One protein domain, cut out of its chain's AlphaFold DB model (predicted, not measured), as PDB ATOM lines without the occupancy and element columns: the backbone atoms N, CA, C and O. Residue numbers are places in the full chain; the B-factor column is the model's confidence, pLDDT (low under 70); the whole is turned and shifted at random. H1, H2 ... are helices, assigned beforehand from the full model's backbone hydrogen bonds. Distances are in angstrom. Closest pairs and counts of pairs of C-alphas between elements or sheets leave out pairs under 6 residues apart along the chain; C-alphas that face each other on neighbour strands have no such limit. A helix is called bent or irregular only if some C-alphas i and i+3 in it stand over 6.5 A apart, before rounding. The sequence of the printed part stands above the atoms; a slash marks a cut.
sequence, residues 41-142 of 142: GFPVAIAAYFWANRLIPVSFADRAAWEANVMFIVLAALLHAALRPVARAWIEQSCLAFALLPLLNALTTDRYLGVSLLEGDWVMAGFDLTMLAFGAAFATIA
ATOM      1  N   GLY A  41     120.533 138.565 171.460       79.38
ATOM      2  CA  GLY A  41     119.853 139.825 171.748       79.38
ATOM      3  C   GLY A  41     118.704 139.699 172.738       79.38
ATOM      4  O   GLY A  41     118.519 140.616 173.530       79.38
ATOM      5  N   PHE A  42     117.992 138.568 172.791       82.75
ATOM      6  CA  PHE A  42     116.969 138.350 173.823       82.75
ATOM      7  C   PHE A  42     117.554 138.337 175.247       82.75
ATOM      8  O   PHE A  42     117.087 139.120 176.074       82.75
ATOM      9  N   PRO A  43     118.587 137.527 175.564       78.56
ATOM     10  CA  PRO A  43     119.265 137.598 176.858       78.56
ATOM     11  C   PRO A  43     119.775 139.000 177.216       78.56
ATOM     12  O   PRO A  43     119.623 139.432 178.356       78.56
ATOM     13  N   VAL A  44     120.342 139.730 176.248       78.56
ATOM     14  CA  VAL A  44     120.832 141.101 176.471       78.56
ATOM     15  C   VAL A  44     119.681 142.075 176.740       78.56
ATOM     16  O   VAL A  44     119.777 142.896 177.648       78.56
ATOM     17  N   ALA A  45     118.567 141.965 176.016       84.06
ATOM     18  CA  ALA A  45     117.369 142.767 176.252       84.06
ATOM     19  C   ALA A  45     116.757 142.492 177.637       84.06
ATOM     20  O   ALA A  45     116.362 143.424 178.334       84.06
ATOM     21  N   ILE A  46     116.740 141.229 178.077       77.38
ATOM     22  CA  ILE A  46     116.321 140.852 179.435       77.38
ATOM     23  C   ILE A  46     117.273 141.454 180.482       77.38
ATOM     24  O   ILE A  46     116.825 141.968 181.506       77.38
ATOM     25  N   ALA A  47     118.586 141.452 180.237       71.38
ATOM     26  CA  ALA A  47     119.536 142.125 181.122       71.38
ATOM     27  C   ALA A  47     119.270 143.640 181.193       71.38
ATOM     28  O   ALA A  47     119.280 144.210 182.282       71.38
ATOM     29  N   ALA A  48     118.959 144.279 180.061       77.62
ATOM     30  CA  ALA A  48     118.585 145.690 180.013       77.62
ATOM     31  C   ALA A  48     117.284 145.991 180.778       77.62
ATOM     32  O   ALA A  48     117.210 147.013 181.456       77.62
ATOM     33  N   TYR A  49     116.298 145.087 180.749       73.62
ATOM     34  CA  TYR A  49     115.099 145.169 181.594       73.62
ATOM     35  C   TYR A  49     115.461 145.197 183.088       73.62
ATOM     36  O   TYR A  49     114.994 146.063 183.827       73.62
ATOM     37  N   PHE A  50     116.345 144.302 183.546       66.75
ATOM     38  CA  PHE A  50     116.790 144.296 184.946       66.75
ATOM     39  C   PHE A  50     117.585 145.550 185.323       66.75
ATOM     40  O   PHE A  50     117.466 146.048 186.443       66.75
ATOM     41  N   TRP A  51     118.377 146.084 184.392       65.50
ATOM     42  CA  TRP A  51     119.042 147.372 184.571       65.50
ATOM     43  C   TRP A  51     118.031 148.513 184.703       65.50
ATOM     44  O   TRP A  51     118.148 149.311 185.630       65.50
ATOM     45  N   ALA A  52     117.008 148.556 183.847       74.81
ATOM     46  CA  ALA A  52     115.925 149.533 183.932       74.81
ATOM     47  C   ALA A  52     115.201 149.450 185.282       74.81
ATOM     48  O   ALA A  52     115.016 150.467 185.942       74.81
ATOM     49  N   ASN A  53     114.899 148.241 185.758       69.31
ATOM     50  CA  ASN A  53     114.275 148.024 187.063       69.31
ATOM     51  C   ASN A  53     115.118 148.558 188.242       69.31
ATOM     52  O   ASN A  53     114.566 148.931 189.277       69.31
ATOM     53  N   ARG A  54     116.450 148.618 188.091       68.19
ATOM     54  CA  ARG A  54     117.373 149.120 189.122       68.19
ATOM     55  C   ARG A  54     117.674 150.615 189.004       68.19
ATOM     56  O   ARG A  54     117.997 151.237 190.012       68.19
ATOM     57  N   LEU A  55     117.599 151.171 187.796       70.00
ATOM     58  CA  LEU A  55     117.891 152.577 187.511       70.00
ATOM     59  C   LEU A  55     116.651 153.474 187.585       70.00
ATOM     60  O   LEU A  55     116.779 154.636 187.964       70.00
ATOM     61  N   ILE A  56     115.465 152.965 187.235       76.31
ATOM     62  CA  ILE A  56     114.236 153.761 187.233       76.31
ATOM     63  C   ILE A  56     113.718 153.914 188.677       76.31
ATOM     64  O   ILE A  56     113.457 152.908 189.349       76.31
ATOM     65  N   PRO A  57     113.525 155.155 189.167       79.25
ATOM     66  CA  PRO A  57     112.997 155.408 190.504       79.25
ATOM     67  C   PRO A  57     111.638 154.745 190.745       79.25
ATOM     68  O   PRO A  57     110.805 154.631 189.849       79.25
ATOM     69  N   VAL A  58     111.367 154.351 191.992       78.94
ATOM     70  CA  VAL A  58     110.089 153.710 192.364       78.94
ATOM     71  C   VAL A  58     108.897 154.662 192.192       78.94
ATOM     72  O   VAL A  58     107.793 154.213 191.909       78.94
ATOM     73  N   SER A  59     109.120 155.972 192.316       82.19
ATOM     74  CA  SER A  59     108.107 157.017 192.122       82.19
ATOM     75  C   SER A  59     107.816 157.346 190.652       82.19
ATOM     76  O   SER A  59     107.028 158.248 190.383       82.19
ATOM     77  N   PHE A  60     108.465 156.668 189.701       76.25
ATOM     78  CA  PHE A  60     108.313 156.955 188.280       76.25
ATOM     79  C   PHE A  60     106.950 156.475 187.765       76.25
ATOM     80  O   PHE A  60     106.581 155.308 187.940       76.25
ATOM     81  N   ALA A  61     106.199 157.376 187.130       84.44
ATOM     82  CA  ALA A  61     104.917 157.042 186.520       84.44
ATOM     83  C   ALA A  61     105.105 155.991 185.415       84.44
ATOM     84  O   ALA A  61     106.094 156.017 184.684       84.44
ATOM     85  N   ASP A  62     104.177 155.039 185.319       82.75
ATOM     86  CA  ASP A  62     104.206 153.963 184.320       82.75
ATOM     87  C   ASP A  62     105.526 153.173 184.263       82.75
ATOM     88  O   ASP A  62     105.922 152.654 183.216       82.75
ATOM     89  N   ARG A  63     106.209 153.030 185.410       77.38
ATOM     90  CA  ARG A  63     107.504 152.339 185.514       77.38
ATOM     91  C   ARG A  63     107.518 150.978 184.819       77.38
ATOM     92  O   ARG A  63     108.439 150.691 184.066       77.38
ATOM     93  N   ALA A  64     106.489 150.159 185.036       78.44
ATOM     94  CA  ALA A  64     106.397 148.827 184.437       78.44
ATOM     95  C   ALA A  64     106.356 148.868 182.896       78.44
ATOM     96  O   ALA A  64     106.968 148.027 182.238       78.44
ATOM     97  N   ALA A  65     105.681 149.867 182.315       83.00
ATOM     98  CA  ALA A  65     105.662 150.060 180.868       83.00
ATOM     99  C   ALA A  65     107.044 150.486 180.358       83.00
ATOM    100  O   ALA A  65     107.518 149.967 179.350       83.00
ATOM    101  N   TRP A  66     107.731 151.371 181.084       81.31
ATOM    102  CA  TRP A  66     109.081 151.809 180.732       81.31
ATOM    103  C   TRP A  66     110.129 150.703 180.814       81.31
ATOM    104  O   TRP A  66     110.972 150.602 179.925       81.31
ATOM    105  N   GLU A  67     110.059 149.834 181.819       80.88
ATOM    106  CA  GLU A  67     110.935 148.665 181.904       80.88
ATOM    107  C   GLU A  67     110.766 147.761 180.665       80.88
ATOM    108  O   GLU A  67     111.755 147.371 180.036       80.88
ATOM    109  N   ALA A  68     109.519 147.487 180.259       80.50
ATOM    110  CA  ALA A  68     109.227 146.729 179.042       80.50
ATOM    111  C   ALA A  68     109.713 147.459 177.778       80.50
ATOM    112  O   ALA A  68     110.319 146.839 176.902       80.50
ATOM    113  N   ASN A  69     109.518 148.777 177.696       86.31
ATOM    114  CA  ASN A  69     109.995 149.586 176.576       86.31
ATOM    115  C   ASN A  69     111.519 149.504 176.435       86.31
ATOM    116  O   ASN A  69     112.000 149.303 175.323       86.31
ATOM    117  N   VAL A  70     112.286 149.578 177.530       84.88
ATOM    118  CA  VAL A  70     113.754 149.436 177.488       84.88
ATOM    119  C   VAL A  70     114.162 148.081 176.908       84.88
ATOM    120  O   VAL A  70     115.037 148.027 176.043       84.88
ATOM    121  N   MET A  71     113.498 146.996 177.316       84.44
ATOM    122  CA  MET A  71     113.736 145.666 176.749       84.44
ATOM    123  C   MET A  71     113.523 145.661 175.229       84.44
ATOM    124  O   MET A  71     114.396 145.219 174.480       84.44
ATOM    125  N   PHE A  72     112.380 146.167 174.762       86.38
ATOM    126  CA  PHE A  72     112.046 146.171 173.337       86.38
ATOM    127  C   PHE A  72     112.932 147.119 172.521       86.38
ATOM    128  O   PHE A  72     113.300 146.769 171.401       86.38
ATOM    129  N   ILE A  73     113.335 148.265 173.077       87.44
ATOM    130  CA  ILE A  73     114.272 149.204 172.445       87.44
ATOM    131  C   ILE A  73     115.635 148.536 172.248       87.44
ATOM    132  O   ILE A  73     116.179 148.563 171.143       87.44
ATOM    133  N   VAL A  74     116.174 147.888 173.286       86.00
ATOM    134  CA  VAL A  74     117.467 147.193 173.198       86.00
ATOM    135  C   VAL A  74     117.390 146.016 172.227       86.00
ATOM    136  O   VAL A  74     118.286 145.847 171.398       86.00
ATOM    137  N   LEU A  75     116.303 145.243 172.256       86.69
ATOM    138  CA  LEU A  75     116.089 144.154 171.306       86.69
ATOM    139  C   LEU A  75     116.022 144.667 169.857       86.69
ATOM    140  O   LEU A  75     116.678 144.106 168.979       86.69
ATOM    141  N   ALA A  76     115.274 145.744 169.606       87.00
ATOM    142  CA  ALA A  76     115.163 146.359 168.286       87.00
ATOM    143  C   ALA A  76     116.516 146.888 167.791       87.00
ATOM    144  O   ALA A  76     116.879 146.655 166.636       87.00
ATOM    145  N   ALA A  77     117.300 147.526 168.665       85.56
ATOM    146  CA  ALA A  77     118.637 148.007 168.335       85.56
ATOM    147  C   ALA A  77     119.583 146.858 167.945       85.56
ATOM    148  O   ALA A  77     120.317 146.975 166.961       85.56
ATOM    149  N   LEU A  78     119.550 145.736 168.671       83.75
ATOM    150  CA  LEU A  78     120.389 144.567 168.389       83.75
ATOM    151  C   LEU A  78     119.965 143.836 167.112       83.75
ATOM    152  O   LEU A  78     120.824 143.433 166.326       83.75
ATOM    153  N   LEU A  79     118.659 143.709 166.859       84.50
ATOM    154  CA  LEU A  79     118.149 143.168 165.596       84.50
ATOM    155  C   LEU A  79     118.534 144.063 164.414       84.50
ATOM    156  O   LEU A  79     118.991 143.561 163.390       84.50
ATOM    157  N   HIS A  80     118.423 145.383 164.566       85.12
ATOM    158  CA  HIS A  80     118.867 146.337 163.557       85.12
ATOM    159  C   HIS A  80     120.365 146.187 163.247       85.12
ATOM    160  O   HIS A  80     120.742 146.063 162.079       85.12
ATOM    161  N   ALA A  81     121.218 146.113 164.275       81.31
ATOM    162  CA  ALA A  81     122.651 145.885 164.095       81.31
ATOM    163  C   ALA A  81     122.955 144.552 163.407       81.31
ATOM    164  O   ALA A  81     123.822 144.504 162.537       81.31
ATOM    165  N   ALA A  82     122.221 143.488 163.740       79.75
ATOM    166  CA  ALA A  82     122.394 142.193 163.095       79.75
ATOM    167  C   ALA A  82     122.109 142.262 161.586       79.75
ATOM    168  O   ALA A  82     122.789 141.609 160.802       79.75
ATOM    169  N   LEU A  83     121.146 143.078 161.151       81.31
ATOM    170  CA  LEU A  83     120.778 143.220 159.740       81.31
ATOM    171  C   LEU A  83     121.761 144.076 158.925       81.31
ATOM    172  O   LEU A  83     121.787 143.973 157.694       81.31
ATOM    173  N   ARG A  84     122.591 144.895 159.573       77.94
ATOM    174  CA  ARG A  84     123.487 145.856 158.918       77.94
ATOM    175  C   ARG A  84     124.939 145.359 158.858       77.94
ATOM    176  O   ARG A  84     125.370 144.576 159.698       77.94
ATOM    177  N   PRO A  85     125.732 145.780 157.854       76.56
ATOM    178  CA  PRO A  85     127.185 145.625 157.905       76.56
ATOM    179  C   PRO A  85     127.742 146.317 159.154       76.56
ATOM    180  O   PRO A  85     127.330 147.437 159.438       76.56
ATOM    181  N   VAL A  86     128.695 145.694 159.857       71.25
ATOM    182  CA  VAL A  86     129.223 146.180 161.151       71.25
ATOM    183  C   VAL A  86     129.628 147.660 161.107       71.25
ATOM    184  O   VAL A  86     129.266 148.416 162.002       71.25
ATOM    185  N   ALA A  87     130.296 148.093 160.033       68.31
ATOM    186  CA  ALA A  87     130.702 149.488 159.851       68.31
ATOM    187  C   ALA A  87     129.511 150.468 159.827       68.31
ATOM    188  O   ALA A  87     129.566 151.512 160.465       68.31
ATOM    189  N   ARG A  88     128.411 150.113 159.147       72.69
ATOM    190  CA  ARG A  88     127.191 150.938 159.098       72.69
ATOM    191  C   ARG A  88     126.351 150.812 160.362       72.69
ATOM    192  O   ARG A  88     125.787 151.799 160.808       72.69
ATOM    193  N   ALA A  89     126.305 149.622 160.959       74.94
ATOM    194  CA  ALA A  89     125.577 149.375 162.198       74.94
ATOM    195  C   ALA A  89     126.062 150.296 163.325       74.94
ATOM    196  O   ALA A  89     125.234 150.886 164.011       74.94
ATOM    197  N   TRP A  90     127.384 150.462 163.475       70.50
ATOM    198  CA  TRP A  90     127.940 151.361 164.487       70.50
ATOM    199  C   TRP A  90     127.563 152.818 164.242       70.50
ATOM    200  O   TRP A  90     127.113 153.485 165.167       70.50
ATOM    201  N   ILE A  91     127.682 153.295 163.004       73.25
ATOM    202  CA  ILE A  91     127.373 154.689 162.682       73.25
ATOM    203  C   ILE A  91     125.874 154.975 162.849       73.25
ATOM    204  O   ILE A  91     125.505 155.947 163.505       73.25
ATOM    205  N   GLU A  92     125.005 154.104 162.325       75.50
ATOM    206  CA  GLU A  92     123.547 154.242 162.425       75.50
ATOM    207  C   GLU A  92     123.082 154.207 163.894       75.50
ATOM    208  O   GLU A  92     122.270 155.037 164.302       75.50
ATOM    209  N   GLN A  93     123.623 153.298 164.717       78.31
ATOM    210  CA  GLN A  93     123.284 153.217 166.143       78.31
ATOM    211  C   GLN A  93     123.796 154.414 166.946       78.31
ATOM    212  O   GLN A  93     123.058 154.928 167.784       78.31
ATOM    213  N   SER A  94     125.026 154.873 166.700       75.69
ATOM    214  CA  SER A  94     125.565 156.064 167.362       75.69
ATOM    215  C   SER A  94     124.778 157.313 166.974       75.69
ATOM    216  O   SER A  94     124.381 158.073 167.853       75.69
ATOM    217  N   CYS A  95     124.472 157.494 165.687       77.25
ATOM    218  CA  CYS A  95     123.631 158.593 165.217       77.25
ATOM    219  C   CYS A  95     122.262 158.582 165.908       77.25
ATOM    220  O   CYS A  95     121.842 159.605 166.444       77.25
ATOM    221  N   LEU A  96     121.587 157.428 165.941       77.56
ATOM    222  CA  LEU A  96     120.296 157.284 166.617       77.56
ATOM    223  C   LEU A  96     120.402 157.602 168.110       77.56
ATOM    224  O   LEU A  96     119.608 158.394 168.606       77.56
ATOM    225  N   ALA A  97     121.386 157.043 168.817       77.06
ATOM    226  CA  ALA A  97     121.554 157.254 170.253       77.06
ATOM    227  C   ALA A  97     121.750 158.738 170.607       77.06
ATOM    228  O   ALA A  97     121.118 159.232 171.535       77.06
ATOM    229  N   PHE A  98     122.580 159.458 169.848       73.31
ATOM    230  CA  PHE A  98     122.861 160.871 170.108       73.31
ATOM    231  C   PHE A  98     121.754 161.815 169.615       73.31
ATOM    232  O   PHE A  98     121.458 162.802 170.283       73.31
ATOM    233  N   ALA A  99     121.089 161.503 168.499       71.62
ATOM    234  CA  ALA A  99     119.998 162.324 167.969       71.62
ATOM    235  C   ALA A  99     118.677 162.156 168.742       71.62
ATOM    236  O   ALA A  99     117.881 163.092 168.808       71.62
ATOM    237  N   LEU A 100     118.429 160.981 169.334       72.94
ATOM    238  CA  LEU A 100     117.221 160.725 170.126       72.94
ATOM    239  C   LEU A 100     117.277 161.348 171.524       72.94
ATOM    240  O   LEU A 100     116.219 161.582 172.093       72.94
ATOM    241  N   LEU A 101     118.459 161.644 172.074       67.38
ATOM    242  CA  LEU A 101     118.598 162.215 173.420       67.38
ATOM    243  C   LEU A 101     117.843 163.552 173.602       67.38
ATOM    244  O   LEU A 101     117.026 163.628 174.519       67.38
ATOM    245  N   PRO A 102     118.002 164.563 172.724       62.22
ATOM    246  CA  PRO A 102     117.224 165.806 172.790       62.22
ATOM    247  C   PRO A 102     115.719 165.594 172.585       62.22
ATOM    248  O   PRO A 102     114.902 166.278 173.196       62.22
ATOM    249  N   LEU A 103     115.336 164.635 171.733       63.06
ATOM    250  CA  LEU A 103     113.929 164.293 171.496       63.06
ATOM    251  C   LEU A 103     113.301 163.658 172.742       63.06
ATOM    252  O   LEU A 103     112.159 163.942 173.088       63.06
ATOM    253  N   LEU A 104     114.063 162.809 173.428       61.94
ATOM    254  CA  LEU A 104     113.659 162.166 174.667       61.94
ATOM    255  C   LEU A 104     113.529 163.212 175.778       61.94
ATOM    256  O   LEU A 104     112.493 163.257 176.428       61.94
ATOM    257  N   ASN A 105     114.491 164.133 175.882       56.00
ATOM    258  CA  ASN A 105     114.441 165.291 176.776       56.00
ATOM    259  C   ASN A 105     113.186 166.158 176.527       56.00
ATOM    260  O   ASN A 105     112.510 166.563 177.470       56.00
ATOM    261  N   ALA A 106     112.803 166.344 175.257       56.38
ATOM    262  CA  ALA A 106     111.573 167.032 174.861       56.38
ATOM    263  C   ALA A 106     110.266 166.317 175.225       56.38
ATOM    264  O   ALA A 106     109.241 166.973 175.393       56.38
ATOM    265  N   LEU A 107     110.287 164.990 175.345       52.47
ATOM    266  CA  LEU A 107     109.107 164.183 175.657       52.47
ATOM    267  C   LEU A 107     108.968 163.872 177.150       52.47
ATOM    268  O   LEU A 107     107.857 163.618 177.611       52.47
ATOM    269  N   THR A 108     110.070 163.849 177.902       49.50
ATOM    270  CA  THR A 108     110.078 163.409 179.306       49.50
ATOM    271  C   THR A 108     110.224 164.539 180.315       49.50
ATOM    272  O   THR A 108     110.143 164.286 181.517       49.50
ATOM    273  N   THR A 109     110.495 165.768 179.881       50.78
ATOM    274  CA  THR A 109     110.819 166.867 180.795       50.78
ATOM    275  C   THR A 109     110.174 168.166 180.320       50.78
ATOM    276  O   THR A 109     110.260 168.517 179.149       50.78
ATOM    277  N   ASP A 110     109.575 168.929 181.244       53.34
ATOM    278  CA  ASP A 110     109.027 170.269 180.956       53.34
ATOM    279  C   ASP A 110     110.121 171.284 180.548       53.34
ATOM    280  O   ASP A 110     109.832 172.381 180.073       53.34
ATOM    281  N   ARG A 111     111.396 170.907 180.718       48.53
ATOM    282  CA  ARG A 111     112.599 171.642 180.317       48.53
ATOM    283  C   ARG A 111     113.247 170.956 179.127       48.53
ATOM    284  O   ARG A 111     114.117 170.105 179.277       48.53
ATOM    285  N   TYR A 112     112.798 171.339 177.946       55.34
ATOM    286  CA  TYR A 112     113.358 170.892 176.679       55.34
ATOM    287  C   TYR A 112     114.066 172.043 175.976       55.34
ATOM    288  O   TYR A 112     113.882 173.195 176.364       55.34
ATOM    289  N   LEU A 113     114.842 171.749 174.926       52.56
ATOM    290  CA  LEU A 113     115.695 172.721 174.226       52.56
ATOM    291  C   LEU A 113     115.034 174.098 174.010       52.56
ATOM    292  O   LEU A 113     115.659 175.127 174.248       52.56
ATOM    293  N   GLY A 114     113.759 174.119 173.605       58.28
ATOM    294  CA  GLY A 114     112.993 175.348 173.388       58.28
ATOM    295  C   GLY A 114     112.745 176.167 174.660       58.28
ATOM    296  O   GLY A 114     112.863 177.387 174.621       58.28
ATOM    297  N   VAL A 115     112.461 175.516 175.789       57.31
ATOM    298  CA  VAL A 115     112.248 176.165 177.093       57.31
ATOM    299  C   VAL A 115     113.582 176.553 177.734       57.31
ATOM    300  O   VAL A 115     113.704 177.665 178.229       57.31
ATOM    301  N   SER A 116     114.622 175.717 177.642       53.72
ATOM    302  CA  SER A 116     115.955 176.030 178.187       53.72
ATOM    303  C   SER A 116     116.634 177.220 177.491       53.72
ATOM    304  O   SER A 116     117.310 178.005 178.154       53.72
ATOM    305  N   LEU A 117     116.416 177.405 176.180       55.12
ATOM    306  CA  LEU A 117     116.847 178.601 175.436       55.12
ATOM    307  C   LEU A 117     116.094 179.871 175.865       55.12
ATOM    308  O   LEU A 117     116.670 180.957 175.835       55.12
ATOM    309  N   LEU A 118     114.826 179.738 176.264       56.09
ATOM    310  CA  LEU A 118     113.976 180.840 176.729       56.09
ATOM    311  C   LEU A 118     114.219 181.200 178.207       56.09
ATOM    312  O   LEU A 118     114.146 182.374 178.560       56.09
ATOM    313  N   GLU A 119     114.540 180.222 179.057       60.78
ATOM    314  CA  GLU A 119     114.822 180.405 180.491       60.78
ATOM    315  C   GLU A 119     116.296 180.743 180.793       60.78
ATOM    316  O   GLU A 119     116.628 181.099 181.923       60.78
ATOM    317  N   GLY A 120     117.189 180.675 179.798       57.34
ATOM    318  CA  GLY A 120     118.615 180.985 179.959       57.34
ATOM    319  C   GLY A 120     119.433 179.872 180.628       57.34
ATOM    320  O   GLY A 120     120.517 180.136 181.153       57.34
ATOM    321  N   ASP A 121     118.945 178.631 180.603       60.97
ATOM    322  CA  ASP A 121     119.645 177.462 181.143       60.97
ATOM    323  C   ASP A 121     120.669 176.927 180.123       60.97
ATOM    324  O   ASP A 121     120.465 175.935 179.413       60.97
ATOM    325  N   TRP A 122     121.790 177.648 180.020       61.59
ATOM    326  CA  TRP A 122     122.864 177.393 179.055       61.59
ATOM    327  C   TRP A 122     123.543 176.029 179.221       61.59
ATOM    328  O   TRP A 122     124.149 175.532 178.271       61.59
ATOM    329  N   VAL A 123     123.440 175.408 180.399       60.31
ATOM    330  CA  VAL A 123     124.033 174.090 180.667       60.31
ATOM    331  C   VAL A 123     123.238 172.998 179.951       60.31
ATOM    332  O   VAL A 123     123.828 172.178 179.246       60.31
ATOM    333  N   MET A 124     121.906 173.025 180.063       54.97
ATOM    334  CA  MET A 124     121.024 172.064 179.390       54.97
ATOM    335  C   MET A 124     121.020 172.278 177.869       54.97
ATOM    336  O   MET A 124     121.165 171.327 177.101       54.97
ATOM    337  N   ALA A 125     120.952 173.540 177.426       58.75
ATOM    338  CA  ALA A 125     120.996 173.883 176.005       58.75
ATOM    339  C   ALA A 125     122.333 173.480 175.354       58.75
ATOM    340  O   ALA A 125     122.342 172.941 174.248       58.75
ATOM    341  N   GLY A 126     123.459 173.699 176.044       66.62
ATOM    342  CA  GLY A 126     124.786 173.295 175.575       66.62
ATOM    343  C   GLY A 126     124.946 171.778 175.474       66.62
ATOM    344  O   GLY A 126     125.527 171.286 174.505       66.62
ATOM    345  N   PHE A 127     124.397 171.028 176.432       65.31
ATOM    346  CA  PHE A 127     124.396 169.566 176.396       65.31
ATOM    347  C   PHE A 127     123.617 169.029 175.187       65.31
ATOM    348  O   PHE A 127     124.178 168.276 174.389       65.31
ATOM    349  N   ASP A 128     122.373 169.469 174.994       64.56
ATOM    350  CA  ASP A 128     121.534 169.012 173.883       64.56
ATOM    351  C   ASP A 128     122.122 169.397 172.508       64.56
ATOM    352  O   ASP A 128     122.136 168.575 171.590       64.56
ATOM    353  N   LEU A 129     122.683 170.608 172.361       69.81
ATOM    354  CA  LEU A 129     123.406 171.029 171.148       69.81
ATOM    355  C   LEU A 129     124.631 170.153 170.875       69.81
ATOM    356  O   LEU A 129     124.900 169.812 169.724       69.81
ATOM    357  N   THR A 130     125.358 169.762 171.921       69.12
ATOM    358  CA  THR A 130     126.520 168.874 171.800       69.12
ATOM    359  C   THR A 130     126.092 167.472 171.366       69.12
ATOM    360  O   THR A 130     126.729 166.880 170.494       69.12
ATOM    361  N   MET A 131     124.985 166.949 171.905       70.62
ATOM    362  CA  MET A 131     124.425 165.659 171.483       70.62
ATOM    363  C   MET A 131     123.938 165.701 170.025       70.62
ATOM    364  O   MET A 131     124.250 164.792 169.255       70.62
ATOM    365  N   LEU A 132     123.272 166.782 169.597       70.38
ATOM    366  CA  LEU A 132     122.905 166.989 168.188       70.38
ATOM    367  C   LEU A 132     124.133 167.093 167.279       70.38
ATOM    368  O   LEU A 132     124.142 166.505 166.197       70.38
ATOM    369  N   ALA A 133     125.180 167.798 167.714       74.94
ATOM    370  CA  ALA A 133     126.422 167.932 166.963       74.94
ATOM    371  C   ALA A 133     127.131 166.581 166.794       74.94
ATOM    372  O   ALA A 133     127.566 166.258 165.690       74.94
ATOM    373  N   PHE A 134     127.195 165.758 167.845       67.00
ATOM    374  CA  PHE A 134     127.728 164.401 167.738       67.00
ATOM    375  C   PHE A 134     126.867 163.520 166.829       67.00
ATOM    376  O   PHE A 134     127.416 162.836 165.966       67.00
ATOM    377  N   GLY A 135     125.537 163.578 166.953       62.06
ATOM    378  CA  GLY A 135     124.622 162.876 166.050       62.06
ATOM    379  C   GLY A 135     124.857 163.246 164.580       62.06
ATOM    380  O   GLY A 135     125.012 162.362 163.738       62.06
ATOM    381  N   ALA A 136     124.979 164.542 164.279       70.88
ATOM    382  CA  ALA A 136     125.271 165.041 162.938       70.88
ATOM    383  C   ALA A 136     126.673 164.638 162.447       70.88
ATOM    384  O   ALA A 136     126.826 164.228 161.299       70.88
ATOM    385  N   ALA A 137     127.691 164.696 163.308       69.31
ATOM    386  CA  ALA A 137     129.048 164.276 162.966       69.31
ATOM    387  C   ALA A 137     129.091 162.791 162.583       69.31
ATOM    388  O   ALA A 137     129.644 162.437 161.542       69.31
ATOM    389  N   PHE A 138     128.435 161.924 163.358       63.44
ATOM    390  CA  PHE A 138     128.315 160.514 162.997       63.44
ATOM    391  C   PHE A 138     127.515 160.320 161.702       63.44
ATOM    392  O   PHE A 138     127.925 159.512 160.873       63.44
ATOM    393  N   ALA A 139     126.462 161.105 161.455       65.19
ATOM    394  CA  ALA A 139     125.723 161.059 160.191       65.19
ATOM    395  C   ALA A 139     126.585 161.421 158.964       65.19
ATOM    396  O   ALA A 139     126.366 160.866 157.893       65.19
ATOM    397  N   THR A 140     127.582 162.302 159.104       69.56
ATOM    398  CA  THR A 140     128.512 162.637 158.002       69.56
ATOM    399  C   THR A 140     129.577 161.574 157.728       69.56
ATOM    400  O   THR A 140     130.207 161.607 156.675       69.56
ATOM    401  N   ILE A 141     129.791 160.642 158.663       61.62
ATOM    402  CA  ILE A 141     130.744 159.530 158.523       61.62
ATOM    403  C   ILE A 141     130.065 158.293 157.883       61.62
ATOM    404  O   ILE A 141     130.766 157.393 157.419       61.62
ATOM    405  N   ALA A 142     128.723 158.255 157.858       53.62
ATOM    406  CA  ALA A 142     127.884 157.172 157.318       53.62
ATOM    407  C   ALA A 142     127.958 157.035 155.789       53.62
ATOM    408  O   ALA A 142     127.953 155.872 155.308       53.62
TER     409      ALA A 142
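This is residues 41 to 142 of the 142 residues of an uncharacterized protein of Candidatus Nitrotoga sp. AM1P (UniProt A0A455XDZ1). Start at the longest helix, H3: H5 folds back side by side with it, and on its other side H2 splays away from it as a narrow V, meeting it only near their tight link, with H1 paired along H2. These two helical pairs make a flat, zigzag array, with short H4 at the far end of H3 and H5 and the loop residues 57 to 62 sticking out beyond H1 and H2. The printed part has 102 residues with five named helices, H1 to H5 in chain order, and no named strand; the class is all helix. It is only just loose, close to compact, with a radius of gyration of the C-alphas of 15.7 A, and it spans 43 by 40 by 15 A.

Find C-alpha 86 at (129.223, 146.180, 161.151); from there H3, residues 86 to 108, runs 31.5 A. It has a kink of 36 degrees near residue 102 and is irregular, but only just: C-alphas 99 and 102 are 6.6 A apart. Before it comes H2, residues 63 to 83, 30.4 A long, and before that H1, residues 41 to 55, 20.4 A long, which begins at C-alpha 41 at (119.853, 139.825, 171.748). After H3 come H4, residues 113 to 119, 10.0 A long, and H5, residues 122 to 141, 28.3 A long, which ends at C-alpha 141 at (130.744, 159.530, 158.523).

Look first at H3, the hub, which touches three other helices. It touches H5 at a shallow tilt of 25 degrees, opposite ways; their closest C-alphas, those of Cys 95 and Gly 135, are 4.5 A apart. H2 and H3 form a helical hairpin at a shallow tilt of 24 degrees, touching with residues 77 to 82 and 89 to 93 alone; the closest C-alphas, of Ala 81 and Ala 89, are 4.9 A apart. H1 and H2 form another, at a shallow tilt of 33 degrees, only just short of steep, with the closest C-alphas, of Ala 45 and Met 71, 4.7 A apart. H4 and H5 form a third, in which H5 touches with residues 122 to 128 alone; the closest C-alphas, of Leu 113 and Ala 125, are 5.7 A apart. H3 and H4 only just touch, with 3 pairs of C-alphas within 8 A, the closest being Ala 106 and Leu 113 at 7.1 A. H1 is apart from H3, H4 and H5, and H2 is apart from H4 and H5. In H1, H2, H4 and H5 every O i to N i+4 pair is within hydrogen-bond range; in H3 it is 15 of 19.

The two C-alphas farthest apart, those of Pro 43 and Leu 118, are 43.6 A apart. The printed part has no cut and no long link; the link from H1 to H2 is short, and the others are tight. In the B-factor column you will find a mean pLDDT of 71.1 for the printed part, with 43 residues under 70, among them residues 101 to 130.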